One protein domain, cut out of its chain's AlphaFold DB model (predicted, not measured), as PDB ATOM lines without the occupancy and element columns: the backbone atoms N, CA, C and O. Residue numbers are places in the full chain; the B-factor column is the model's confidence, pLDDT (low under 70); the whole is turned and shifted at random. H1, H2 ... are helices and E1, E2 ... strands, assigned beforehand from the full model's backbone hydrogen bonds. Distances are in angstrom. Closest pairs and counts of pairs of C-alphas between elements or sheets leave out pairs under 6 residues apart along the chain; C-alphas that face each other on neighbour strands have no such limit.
ATOM      1  N   ALA A  48      34.998   4.980  37.375       60.91
ATOM      2  CA  ALA A  48      36.278   4.317  37.169       60.91
ATOM      3  C   ALA A  48      37.402   5.323  37.442       60.91
ATOM      4  O   ALA A  48      37.333   6.462  36.982       60.91
ATOM      5  N   ILE A  49      38.416   4.915  38.200       62.66
ATOM      6  CA  ILE A  49      39.583   5.746  38.506       62.66
ATOM      7  C   ILE A  49      40.810   4.983  38.032       62.66
ATOM      8  O   ILE A  49      41.020   3.843  38.441       62.66
ATOM      9  N   VAL A  50      41.606   5.607  37.169       62.00
ATOM     10  CA  VAL A  50      42.881   5.059  36.709       62.00
ATOM     11  C   VAL A  50      43.990   5.956  37.229       62.00
ATOM     12  O   VAL A  50      43.967   7.168  37.008       62.00
ATOM     13  N   THR A  51      44.955   5.365  37.929       60.22
ATOM     14  CA  THR A  51      46.146   6.064  38.409       60.22
ATOM     15  C   THR A  51      47.388   5.461  37.775       60.22
ATOM     16  O   THR A  51      47.541   4.242  37.690       60.22
ATOM     17  N   TRP A  52      48.280   6.318  37.291       65.12
ATOM     18  CA  TRP A  52      49.568   5.900  36.750       65.12
ATOM     19  C   TRP A  52      50.644   6.902  37.144       65.12
ATOM     20  O   TRP A  52      50.356   8.021  37.571       65.12
ATOM     21  N   LYS A  53      51.900   6.481  37.037       58.97
ATOM     22  CA  LYS A  53      53.049   7.313  37.369       58.97
ATOM     23  C   LYS A  53      53.765   7.710  36.086       58.97
ATOM     24  O   LYS A  53      54.223   6.831  35.358       58.97
ATOM     25  N   ASP A  54      53.859   9.010  35.830       57.41
ATOM     26  CA  ASP A  54      54.642   9.566  34.726       57.41
ATOM     27  C   ASP A  54      55.887  10.255  35.302       57.41
ATOM     28  O   ASP A  54      55.809  11.260  36.014       57.41
ATOM     29  N   GLY A  55      57.051   9.631  35.103       68.75
ATOM     30  CA  GLY A  55      58.296  10.028  35.761       68.75
ATOM     31  C   GLY A  55      58.199  10.005  37.297       68.75
ATOM     32  O   GLY A  55      58.123   8.941  37.925       68.75
ATOM     33  N   SER A  56      58.242  11.190  37.913       66.88
ATOM     34  CA  SER A  56      58.180  11.375  39.372       66.88
ATOM     35  C   SER A  56      56.795  11.763  39.892       66.88
ATOM     36  O   SER A  56      56.600  11.761  41.107       66.88
ATOM     37  N   GLU A  57      55.835  12.058  39.015       53.28
ATOM     38  CA  GLU A  57      54.512  12.545  39.406       53.28
ATOM     39  C   GLU A  57      53.430  11.475  39.234       53.28
ATOM     40  O   GLU A  57      53.455  10.661  38.308       53.28
ATOM     41  N   TRP A  58      52.466  11.474  40.155       70.94
ATOM     42  CA  TRP A  58      51.289  10.613  40.093       70.94
ATOM     43  C   TRP A  58      50.166  11.322  39.348       70.94
ATOM     44  O   TRP A  58      49.773  12.427  39.716       70.94
ATOM     45  N   GLN A  59      49.629  10.654  38.333       59.53
ATOM     46  CA  GLN A  59      48.496  11.119  37.546       59.53
ATOM     47  C   GLN A  59      47.252  10.304  37.909       59.53
ATOM     48  O   GLN A  59      47.331   9.098  38.158       59.53
ATOM     49  N   VAL A  60      46.101  10.975  37.963       66.31
ATOM     50  CA  VAL A  60      44.807  10.385  38.334       66.31
ATOM     51  C   VAL A  60      43.763  10.816  37.309       66.31
ATOM     52  O   VAL A  60      43.549  12.010  37.109       66.31
ATOM     53  N   LEU A  61      43.097   9.852  36.675       60.44
ATOM     54  CA  LEU A  61      42.002  10.086  35.737       60.44
ATOM     55  C   LEU A  61      40.716   9.451  36.266       60.44
ATOM     56  O   LEU A  61      40.648   8.239  36.462       60.44
ATOM     57  N   GLU A  62      39.684  10.271  36.458       66.12
ATOM     58  CA  GLU A  62      38.340   9.818  36.824       66.12
ATOM     59  C   GLU A  62      37.430   9.768  35.584       66.12
ATOM     60  O   GLU A  62      37.335  10.737  34.828       66.12
ATOM     61  N   GLY A  63      36.724   8.656  35.379       57.75
ATOM     62  CA  GLY A  63      35.725   8.473  34.324       57.75
ATOM     63  C   GLY A  63      34.364   8.061  34.887       57.75
ATOM     64  O   GLY A  63      34.290   7.235  35.791       57.75
ATOM     65  N   HIS A  64      33.283   8.638  34.355       55.59
ATOM     66  CA  HIS A  64      31.894   8.334  34.726       55.59
ATOM     67  C   HIS A  64      31.212   7.463  33.652       55.59
ATOM     68  O   HIS A  64      31.570   7.562  32.479       55.59
ATOM     69  N   GLU A  65      30.218   6.674  34.077       50.94
ATOM     70  CA  GLU A  65      29.407   5.595  33.458       50.94
ATOM     71  C   GLU A  65      29.047   5.570  31.949       50.94
ATOM     72  O   GLU A  65      28.357   4.652  31.517       50.94
ATOM     73  N   ASN A  66      29.550   6.460  31.095       50.28
ATOM     74  CA  ASN A  66      29.408   6.324  29.638       50.28
ATOM     75  C   ASN A  66      30.619   5.646  28.966       50.28
ATOM     76  O   ASN A  66      30.641   5.503  27.744       50.28
ATOM     77  N   GLY A  67      31.632   5.240  29.735       52.12
ATOM     78  CA  GLY A  67      32.777   4.472  29.250       52.12
ATOM     79  C   GLY A  67      33.047   3.282  30.158       52.12
ATOM     80  O   GLY A  67      33.060   3.431  31.377       52.12
ATOM     81  N   SER A  68      33.267   2.103  29.573       55.75
ATOM     82  CA  SER A  68      33.821   0.953  30.294       55.75
ATOM     83  C   SER A  68      35.147   1.344  30.964       55.75
ATOM     84  O   SER A  68      35.834   2.246  30.483       55.75
ATOM     85  N   ALA A  69      35.540   0.660  32.046       54.97
ATOM     86  CA  ALA A  69      36.856   0.861  32.672       54.97
ATOM     87  C   ALA A  69      37.993   0.801  31.629       54.97
ATOM     88  O   ALA A  69      38.865   1.660  31.617       54.97
ATOM     89  N   GLN A  70      37.854  -0.081  30.633       54.97
ATOM     90  CA  GLN A  70      38.726  -0.195  29.457       54.97
ATOM     91  C   GLN A  70      38.852   1.094  28.626       54.97
ATOM     92  O   GLN A  70      39.909   1.376  28.071       54.97
ATOM     93  N   LEU A  71      37.793   1.899  28.516       57.22
ATOM     94  CA  LEU A  71      37.833   3.173  27.794       57.22
ATOM     95  C   LEU A  71      38.608   4.242  28.580       57.22
ATOM     96  O   LEU A  71      39.262   5.098  27.984       57.22
ATOM     97  N   VAL A  72      38.513   4.207  29.912       61.59
ATOM     98  CA  VAL A  72      39.263   5.101  30.808       61.59
ATOM     99  C   VAL A  72      40.737   4.692  30.835       61.59
ATOM    100  O   VAL A  72      41.604   5.554  30.745       61.59
ATOM    101  N   GLU A  73      41.017   3.389  30.839       59.03
ATOM    102  CA  GLU A  73      42.360   2.812  30.700       59.03
ATOM    103  C   GLU A  73      43.010   3.181  29.364       59.03
ATOM    104  O   GLU A  73      44.151   3.642  29.345       59.03
ATOM    105  N   LEU A  74      42.276   3.056  28.250       57.09
ATOM    106  CA  LEU A  74      42.776   3.446  26.932       57.09
ATOM    107  C   LEU A  74      43.173   4.926  26.915       57.09
ATOM    108  O   LEU A  74      44.229   5.256  26.398       57.09
ATOM    109  N   ARG A  75      42.369   5.809  27.519       57.09
ATOM    110  CA  ARG A  75      42.659   7.254  27.590       57.09
ATOM    111  C   ARG A  75      43.832   7.601  28.510       57.09
ATOM    112  O   ARG A  75      44.439   8.647  28.309       57.09
ATOM    113  N   ALA A  76      44.126   6.758  29.497       57.22
ATOM    114  CA  ALA A  76      45.217   6.943  30.452       57.22
ATOM    115  C   ALA A  76      46.592   6.500  29.909       57.22
ATOM    116  O   ALA A  76      47.614   6.783  30.531       57.22
ATOM    117  N   ALA A  77      46.648   5.821  28.756       57.97
ATOM    118  CA  ALA A  77      47.916   5.435  28.141       57.97
ATOM    119  C   ALA A  77      48.663   6.680  27.605       57.97
ATOM    120  O   ALA A  77      48.086   7.437  26.833       57.97
ATOM    121  N   PRO A  78      49.942   6.910  27.942       58.41
ATOM    122  CA  PRO A  78      50.638   8.155  27.591       58.41
ATOM    123  C   PRO A  78      50.934   8.318  26.088       58.41
ATOM    124  O   PRO A  78      51.230   9.424  25.642       58.41
ATOM    125  N   ASP A  79      50.839   7.246  25.294       72.25
ATOM    126  CA  ASP A  79      51.131   7.269  23.857       72.25
ATOM    127  C   ASP A  79      49.847   7.278  23.008       72.25
ATOM    128  O   ASP A  79      49.148   6.267  22.872       72.25
ATOM    129  N   THR A  80      49.557   8.426  22.391       74.50
ATOM    130  CA  THR A  80      48.413   8.630  21.487       74.50
ATOM    131  C   THR A  80      48.447   7.704  20.272       74.50
ATOM    132  O   THR A  80      47.389   7.296  19.781       74.50
ATOM    133  N   LEU A  81      49.636   7.306  19.807       77.88
ATOM    134  CA  LEU A  81      49.796   6.379  18.690       77.88
ATOM    135  C   LEU A  81      49.415   4.951  19.097       77.88
ATOM    136  O   LEU A  81      48.732   4.252  18.343       77.88
ATOM    137  N   ALA A  82      49.813   4.521  20.296       77.50
ATOM    138  CA  ALA A  82      49.420   3.227  20.850       77.50
ATOM    139  C   ALA A  82      47.899   3.146  21.066       77.50
ATOM    140  O   ALA A  82      47.279   2.142  20.707       77.50
ATOM    141  N   GLN A  83      47.278   4.227  21.558       76.56
ATOM    142  CA  GLN A  83      45.820   4.307  21.697       76.56
ATOM    143  C   GLN A  83      45.098   4.194  20.351       76.56
ATOM    144  O   GLN A  83      44.113   3.464  20.228       76.56
ATOM    145  N   ALA A  84      45.594   4.891  19.325       82.06
ATOM    146  CA  ALA A  84      45.005   4.852  17.993       82.06
ATOM    147  C   ALA A  84      45.117   3.462  17.352       82.06
ATOM    148  O   ALA A  84      44.155   2.996  16.741       82.06
ATOM    149  N   LYS A  85      46.249   2.768  17.542       85.81
ATOM    150  CA  LYS A  85      46.432   1.373  17.107       85.81
ATOM    151  C   LYS A  85      45.463   0.424  17.810       85.81
ATOM    152  O   LYS A  85      44.834  -0.387  17.140       85.81
ATOM    153  N   ALA A  86      45.286   0.557  19.124       82.00
ATOM    154  CA  ALA A  86      44.331  -0.256  19.881       82.00
ATOM    155  C   ALA A  86      42.870   0.027  19.475       82.00
ATOM    156  O   ALA A  86      42.087  -0.901  19.283       82.00
ATOM    157  N   SER A  87      42.512   1.300  19.264       83.12
ATOM    158  CA  SER A  87      41.185   1.697  18.767       83.12
ATOM    159  C   SER A  87      40.922   1.156  17.357       83.12
ATOM    160  O   SER A  87      39.846   0.624  17.087       83.12
ATOM    161  N   HIS A  88      41.906   1.241  16.457       88.12
ATOM    162  CA  HIS A  88      41.800   0.662  15.120       88.12
ATOM    163  C   HIS A  88      41.710  -0.869  15.162       88.12
ATOM    164  O   HIS A  88      40.886  -1.429  14.451       88.12
ATOM    165  N   GLY A  89      42.475  -1.535  16.031       84.06
ATOM    166  CA  GLY A  89      42.430  -2.991  16.193       84.06
ATOM    167  C   GLY A  89      41.098  -3.522  16.735       84.06
ATOM    168  O   GLY A  89      40.736  -4.652  16.440       84.06
ATOM    169  N   PHE A  90      40.346  -2.718  17.493       83.88
ATOM    170  CA  PHE A  90      39.024  -3.115  17.988       83.88
ATOM    171  C   PHE A  90      37.880  -2.731  17.033       83.88
ATOM    172  O   PHE A  90      36.913  -3.476  16.893       83.88
ATOM    173  N   PHE A  91      37.955  -1.557  16.394       82.31
ATOM    174  CA  PHE A  91      36.832  -0.977  15.639       82.31
ATOM    175  C   PHE A  91      37.055  -0.874  14.119       82.31
ATOM    176  O   PHE A  91      36.135  -0.455  13.417       82.31
ATOM    177  N   HIS A  92      38.256  -1.162  13.607       85.38
ATOM    178  CA  HIS A  92      38.668  -0.953  12.206       85.38
ATOM    179  C   HIS A  92      38.282   0.432  11.653       85.38
ATOM    180  O   HIS A  92      37.788   0.592  10.536       85.38
ATOM    181  N   GLN A  93      38.483   1.472  12.467       84.06
ATOM    182  CA  GLN A  93      38.159   2.854  12.104       84.06
ATOM    183  C   GLN A  93      39.003   3.331  10.916       84.06
ATOM    184  O   GLN A  93      40.194   3.040  10.836       84.06
ATOM    185  N   ASN A  94      38.409   4.118  10.013       85.88
ATOM    186  CA  ASN A  94      39.136   4.671   8.869       85.88
ATOM    187  C   ASN A  94      40.220   5.686   9.297       85.88
ATOM    188  O   ASN A  94      40.123   6.318  10.353       85.88
ATOM    189  N   ALA A  95      41.231   5.877   8.441       86.50
ATOM    190  CA  ALA A  95      42.390   6.730   8.727       86.50
ATOM    191  C   ALA A  95      41.993   8.176   9.074       86.50
ATOM    192  O   ALA A  95      42.532   8.772   9.998       86.50
ATOM    193  N   HIS A  96      40.994   8.736   8.389       86.44
ATOM    194  CA  HIS A  96      40.536  10.103   8.646       86.44
ATOM    195  C   HIS A  96      39.879  10.261  10.034       86.44
ATOM    196  O   HIS A  96      40.051  11.289  10.691       86.44
ATOM    197  N   THR A  97      39.147   9.253  10.512       86.31
ATOM    198  CA  THR A  97      38.572   9.243  11.864       86.31
ATOM    199  C   THR A  97      39.669   9.145  12.921       86.31
ATOM    200  O   THR A  97      39.651   9.929  13.867       86.31
ATOM    201  N   LEU A  98      40.664   8.268  12.730       85.81
ATOM    202  CA  LEU A  98      41.817   8.155  13.634       85.81
ATOM    203  C   LEU A  98      42.617   9.460  13.699       85.81
ATOM    204  O   LEU A  98      42.971   9.918  14.785       85.81
ATOM    205  N   GLN A  99      42.826  10.097  12.545       88.44
ATOM    206  CA  GLN A  99      43.500  11.387  12.440       88.44
ATOM    207  C   GLN A  99      42.806  12.457  13.293       88.44
ATOM    208  O   GLN A  99      43.457  13.169  14.051       88.44
ATOM    209  N   LYS A 100      41.475  12.566  13.195       84.38
ATOM    210  CA  LYS A 100      40.709  13.571  13.944       84.38
ATOM    211  C   LYS A 100      40.578  13.244  15.427       84.38
ATOM    212  O   LYS A 100      40.639  14.154  16.246       84.38
ATOM    213  N   GLN A 101      40.384  11.972  15.773       81.44
ATOM    214  CA  GLN A 101      40.137  11.545  17.150       81.44
ATOM    215  C   GLN A 101      41.410  11.584  18.005       81.44
ATOM    216  O   GLN A 101      41.361  12.036  19.146       81.44
ATOM    217  N   PHE A 102      42.543  11.162  17.442       83.56
ATOM    218  CA  PHE A 102      43.822  11.058  18.154       83.56
ATOM    219  C   PHE A 102      44.832  12.137  17.743       83.56
ATOM    220  O   PHE A 102      45.975  12.097  18.181       83.56
ATOM    221  N   GLN A 103      44.409  13.107  16.920       83.50
ATOM    222  CA  GLN A 103      45.236  14.226  16.442       83.50
ATOM    223  C   GLN A 103      46.543  13.768  15.768       83.50
ATOM    224  O   GLN A 103      47.565  14.445  15.842       83.50
ATOM    225  N   LEU A 104      46.497  12.617  15.092       84.69
ATOM    226  CA  LEU A 104      47.638  12.053  14.372       84.69
ATOM    227  C   LEU A 104      47.923  12.819  13.079       84.69
ATOM    228  O   LEU A 104      47.044  13.466  12.497       84.69
ATOM    229  N   THR A 105      49.140  12.678  12.564       84.44
ATOM    230  CA  THR A 105      49.428  13.102  11.193       84.44
ATOM    231  C   THR A 105      48.699  12.197  10.185       84.44
ATOM    232  O   THR A 105      48.423  11.029  10.479       84.44
ATOM    233  N   PRO A 106      48.390  12.692   8.968       84.19
ATOM    234  CA  PRO A 106      47.803  11.861   7.916       84.19
ATOM    235  C   PRO A 106      48.612  10.584   7.651       84.19
ATOM    236  O   PRO A 106      48.036   9.520   7.458       84.19
ATOM    237  N   THR A 107      49.943  10.685   7.676       84.94
ATOM    238  CA  THR A 107      50.860   9.569   7.415       84.94
ATOM    239  C   THR A 107      50.781   8.500   8.499       84.94
ATOM    240  O   THR A 107      50.712   7.318   8.182       84.94
ATOM    241  N   GLU A 108      50.748   8.895   9.773       85.19
ATOM    242  CA  GLU A 108      50.612   7.953  10.888       85.19
ATOM    243  C   GLU A 108      49.256   7.249  10.860       85.19
ATOM    244  O   GLU A 108      49.188   6.032  11.016       85.19
ATOM    245  N   ALA A 109      48.177   7.992  10.604       86.06
ATOM    246  CA  ALA A 109      46.838   7.420  10.535       86.06
ATOM    247  C   ALA A 109      46.675   6.450   9.352       86.06
ATOM    248  O   ALA A 109      46.072   5.390   9.518       86.06
ATOM    249  N   CYS A 110      47.233   6.773   8.177       86.31
ATOM    250  CA  CYS A 110      47.284   5.842   7.047       86.31
ATOM    251  C   CYS A 110      48.131   4.611   7.378       86.31
ATOM    252  O   CYS A 110      47.671   3.496   7.160       86.31
ATOM    253  N   GLY A 111      49.307   4.794   7.987       86.50
ATOM    254  CA  GLY A 111      50.185   3.689   8.372       86.50
ATOM    255  C   GLY A 111      49.532   2.694   9.339       86.50
ATOM    256  O   GLY A 111      49.763   1.492   9.228       86.50
ATOM    257  N   ILE A 112      48.668   3.157  10.253       87.19
ATOM    258  CA  ILE A 112      47.892   2.274  11.146       87.19
ATOM    259  C   ILE A 112      46.906   1.402  10.355       87.19
ATOM    260  O   ILE A 112      46.806   0.210  10.621       87.19
ATOM    261  N   VAL A 113      46.194   1.976   9.381       87.62
ATOM    262  CA  VAL A 113      45.217   1.230   8.565       87.62
ATOM    263  C   VAL A 113      45.913   0.295   7.573       87.62
ATOM    264  O   VAL A 113      45.457  -0.823   7.356       87.62
ATOM    265  N   GLU A 114      47.026   0.730   6.981       82.94
ATOM    266  CA  GLU A 114      47.806  -0.048   6.010       82.94
ATOM    267  C   GLU A 114      48.512  -1.254   6.640       82.94
ATOM    268  O   GLU A 114      48.694  -2.265   5.965       82.94
ATOM    269  N   SER A 115      48.886  -1.160   7.920       83.12
ATOM    270  CA  SER A 115      49.513  -2.250   8.684       83.12
ATOM    271  C   SER A 115      48.518  -3.228   9.320       83.12
ATOM    272  O   SER A 115      48.934  -4.178   9.978       83.12
ATOM    273  N   CYS A 116      47.215  -3.007   9.145       87.25
ATOM    274  CA  CYS A 116      46.167  -3.871   9.673       87.25
ATOM    275  C   CYS A 116      45.841  -4.986   8.672       87.25
ATOM    276  O   CYS A 116      45.289  -4.710   7.607       87.25
ATOM    277  N   ASP A 117      46.139  -6.239   9.022       81.88
ATOM    278  CA  ASP A 117      45.955  -7.400   8.138       81.88
ATOM    279  C   ASP A 117      44.494  -7.571   7.673       81.88
ATOM    280  O   ASP A 117      44.240  -7.838   6.495       81.88
ATOM    281  N   ASP A 118      43.521  -7.322   8.557       81.62
ATOM    282  CA  ASP A 118      42.089  -7.421   8.242       81.62
ATOM    283  C   ASP A 118      41.625  -6.328   7.267       81.62
ATOM    284  O   ASP A 118      40.799  -6.564   6.382       81.62
ATOM    285  N   CYS A 119      42.168  -5.113   7.396       81.69
ATOM    286  CA  CYS A 119      41.878  -4.013   6.475       81.69
ATOM    287  C   CYS A 119      42.658  -4.148   5.161       81.69
ATOM    288  O   CYS A 119      42.146  -3.757   4.110       81.69
ATOM    289  N   HIS A 120      43.853  -4.741   5.196       71.38
ATOM    290  CA  HIS A 120      44.654  -5.041   4.014       71.38
ATOM    291  C   HIS A 120      43.982  -6.105   3.136       71.38
ATOM    292  O   HIS A 120      43.945  -5.959   1.916       71.38
ATOM    293  N   ALA A 121      43.352  -7.117   3.745       63.38
ATOM    294  CA  ALA A 121      42.557  -8.122   3.034       63.38
ATOM    295  C   ALA A 121      41.330  -7.532   2.306       63.38
ATOM    296  O   ALA A 121      40.837  -8.119   1.341       63.38
ATOM    297  N   LEU A 122      40.849  -6.365   2.748       63.16
ATOM    298  CA  LEU A 122      39.733  -5.624   2.152       63.16
ATOM    299  C   LEU A 122      40.186  -4.478   1.235       63.16
ATOM    300  O   LEU A 122      39.339  -3.808   0.635       63.16
ATOM    301  N   ALA A 123      41.495  -4.230   1.121       59.22
ATOM    302  CA  ALA A 123      42.010  -3.198   0.238       59.22
ATOM    303  C   ALA A 123      41.629  -3.549  -1.211       59.22
ATOM    304  O   ALA A 123      41.862  -4.679  -1.655       59.22
TER     305      ALA A 123
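AT A GLANCE: This is residues 48 to 123 of the 521 residues of the protein "Integrase" of Chloebia gouldiae (UniProt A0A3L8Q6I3). A two-stranded hairpin, E1 and E2, stands at one end of a loose, drawn-out domain, with the short helix H1 beside it; at the other end H2, H3 and H4 make a cluster of three crossed helices, and tiny H5 sits at the corner after H4. H1 lies between the hairpin and the cluster. The printed part has 76 residues, with two named strands followed by five named helices, in the order E1, E2, H1, H2, H3, H4, H5; the sheet, E1 - E2, is antiparallel and the class is mixed, helices and strands. The whole is loose, with a radius of gyration of the C-alphas of 14.2 A, and only just elongated, spanning 42 by 28 by 19 A.

HOW THE PARTS SIT: Begin at the sheet: E1, residues 48 to 54, and E2, residues 57 to 64, are a hairpin, antiparallel at 160 degrees. Look for N 50 and O 61, 2.9 A apart, and N 59 and O 52, 2.8 A apart, both within hydrogen-bond range. For H1, residues 69 to 76, the closest C-alphas to E1 are Ala 69 and Ala 48, 5.7 A apart, and to E2 Val 72 and Gly 63, 6.0 A apart. H1 and H2, residues 80 to 91, are close but not clearly touching, with Leu 74 and Gln 83 closest, their C-alphas 6.1 A apart; the tilt is a shallow 30 degrees, opposite ways. H2 touches H3, residues 95 to 102, at a steep tilt of 54 degrees, opposite ways; the closest C-alphas are those of Thr 80 and Phe 102, 6.2 A apart. With residues 84 to 88 alone, H2 touches H4, residues 106 to 114, at a steep tilt of 39 degrees, the same way, the C-alphas of Lys 85 and Ile 112 closest at 6.2 A. H3 and H4 touch at a steep tilt of 63 degrees, opposite ways, the C-alphas of Ala 95 and Ala 109 closest at 4.9 A. H4 and H5, residues 117 to 120, only just touch, and only at the corner by their link, with 3 pairs of C-alphas within 8 A; those of Glu 114 and His 120 are closest, 6.2 A apart. E1 and H2 are apart, as are H1 and H3. In H1, H2, H3 and H4 every O i to N i+4 pair is within hydrogen-bond range; H5 is too short for one.

IN THESE COORDINATES: Find C-alpha 48 at (36.278, 4.317, 37.169); from there E1 runs 19.3 A to C-alpha 54. E2 runs 23.5 A from 57 to 64, and H1 10.6 A from 69 to 76. H2 begins at C-alpha 80 (48.413, 8.630, 21.487) and measures 16.1 A to C-alpha 91. H3 measures 10.5 A from 95 to 102, H4 12.1 A from 106 to 114. H5 covers 4.9 A from 117 to C-alpha 120 at (44.654, -5.041, 4.014).

THE WHOLE: The two C-alphas farthest apart are those of Ser 56 and Leu 122, 44.9 A. The printed part has no cut, and its six links between elements are tight. The mean pLDDT of the printed part is 72.7; look for values under 70 at residues 48 to 57, 59 to 78 and 121 to 123.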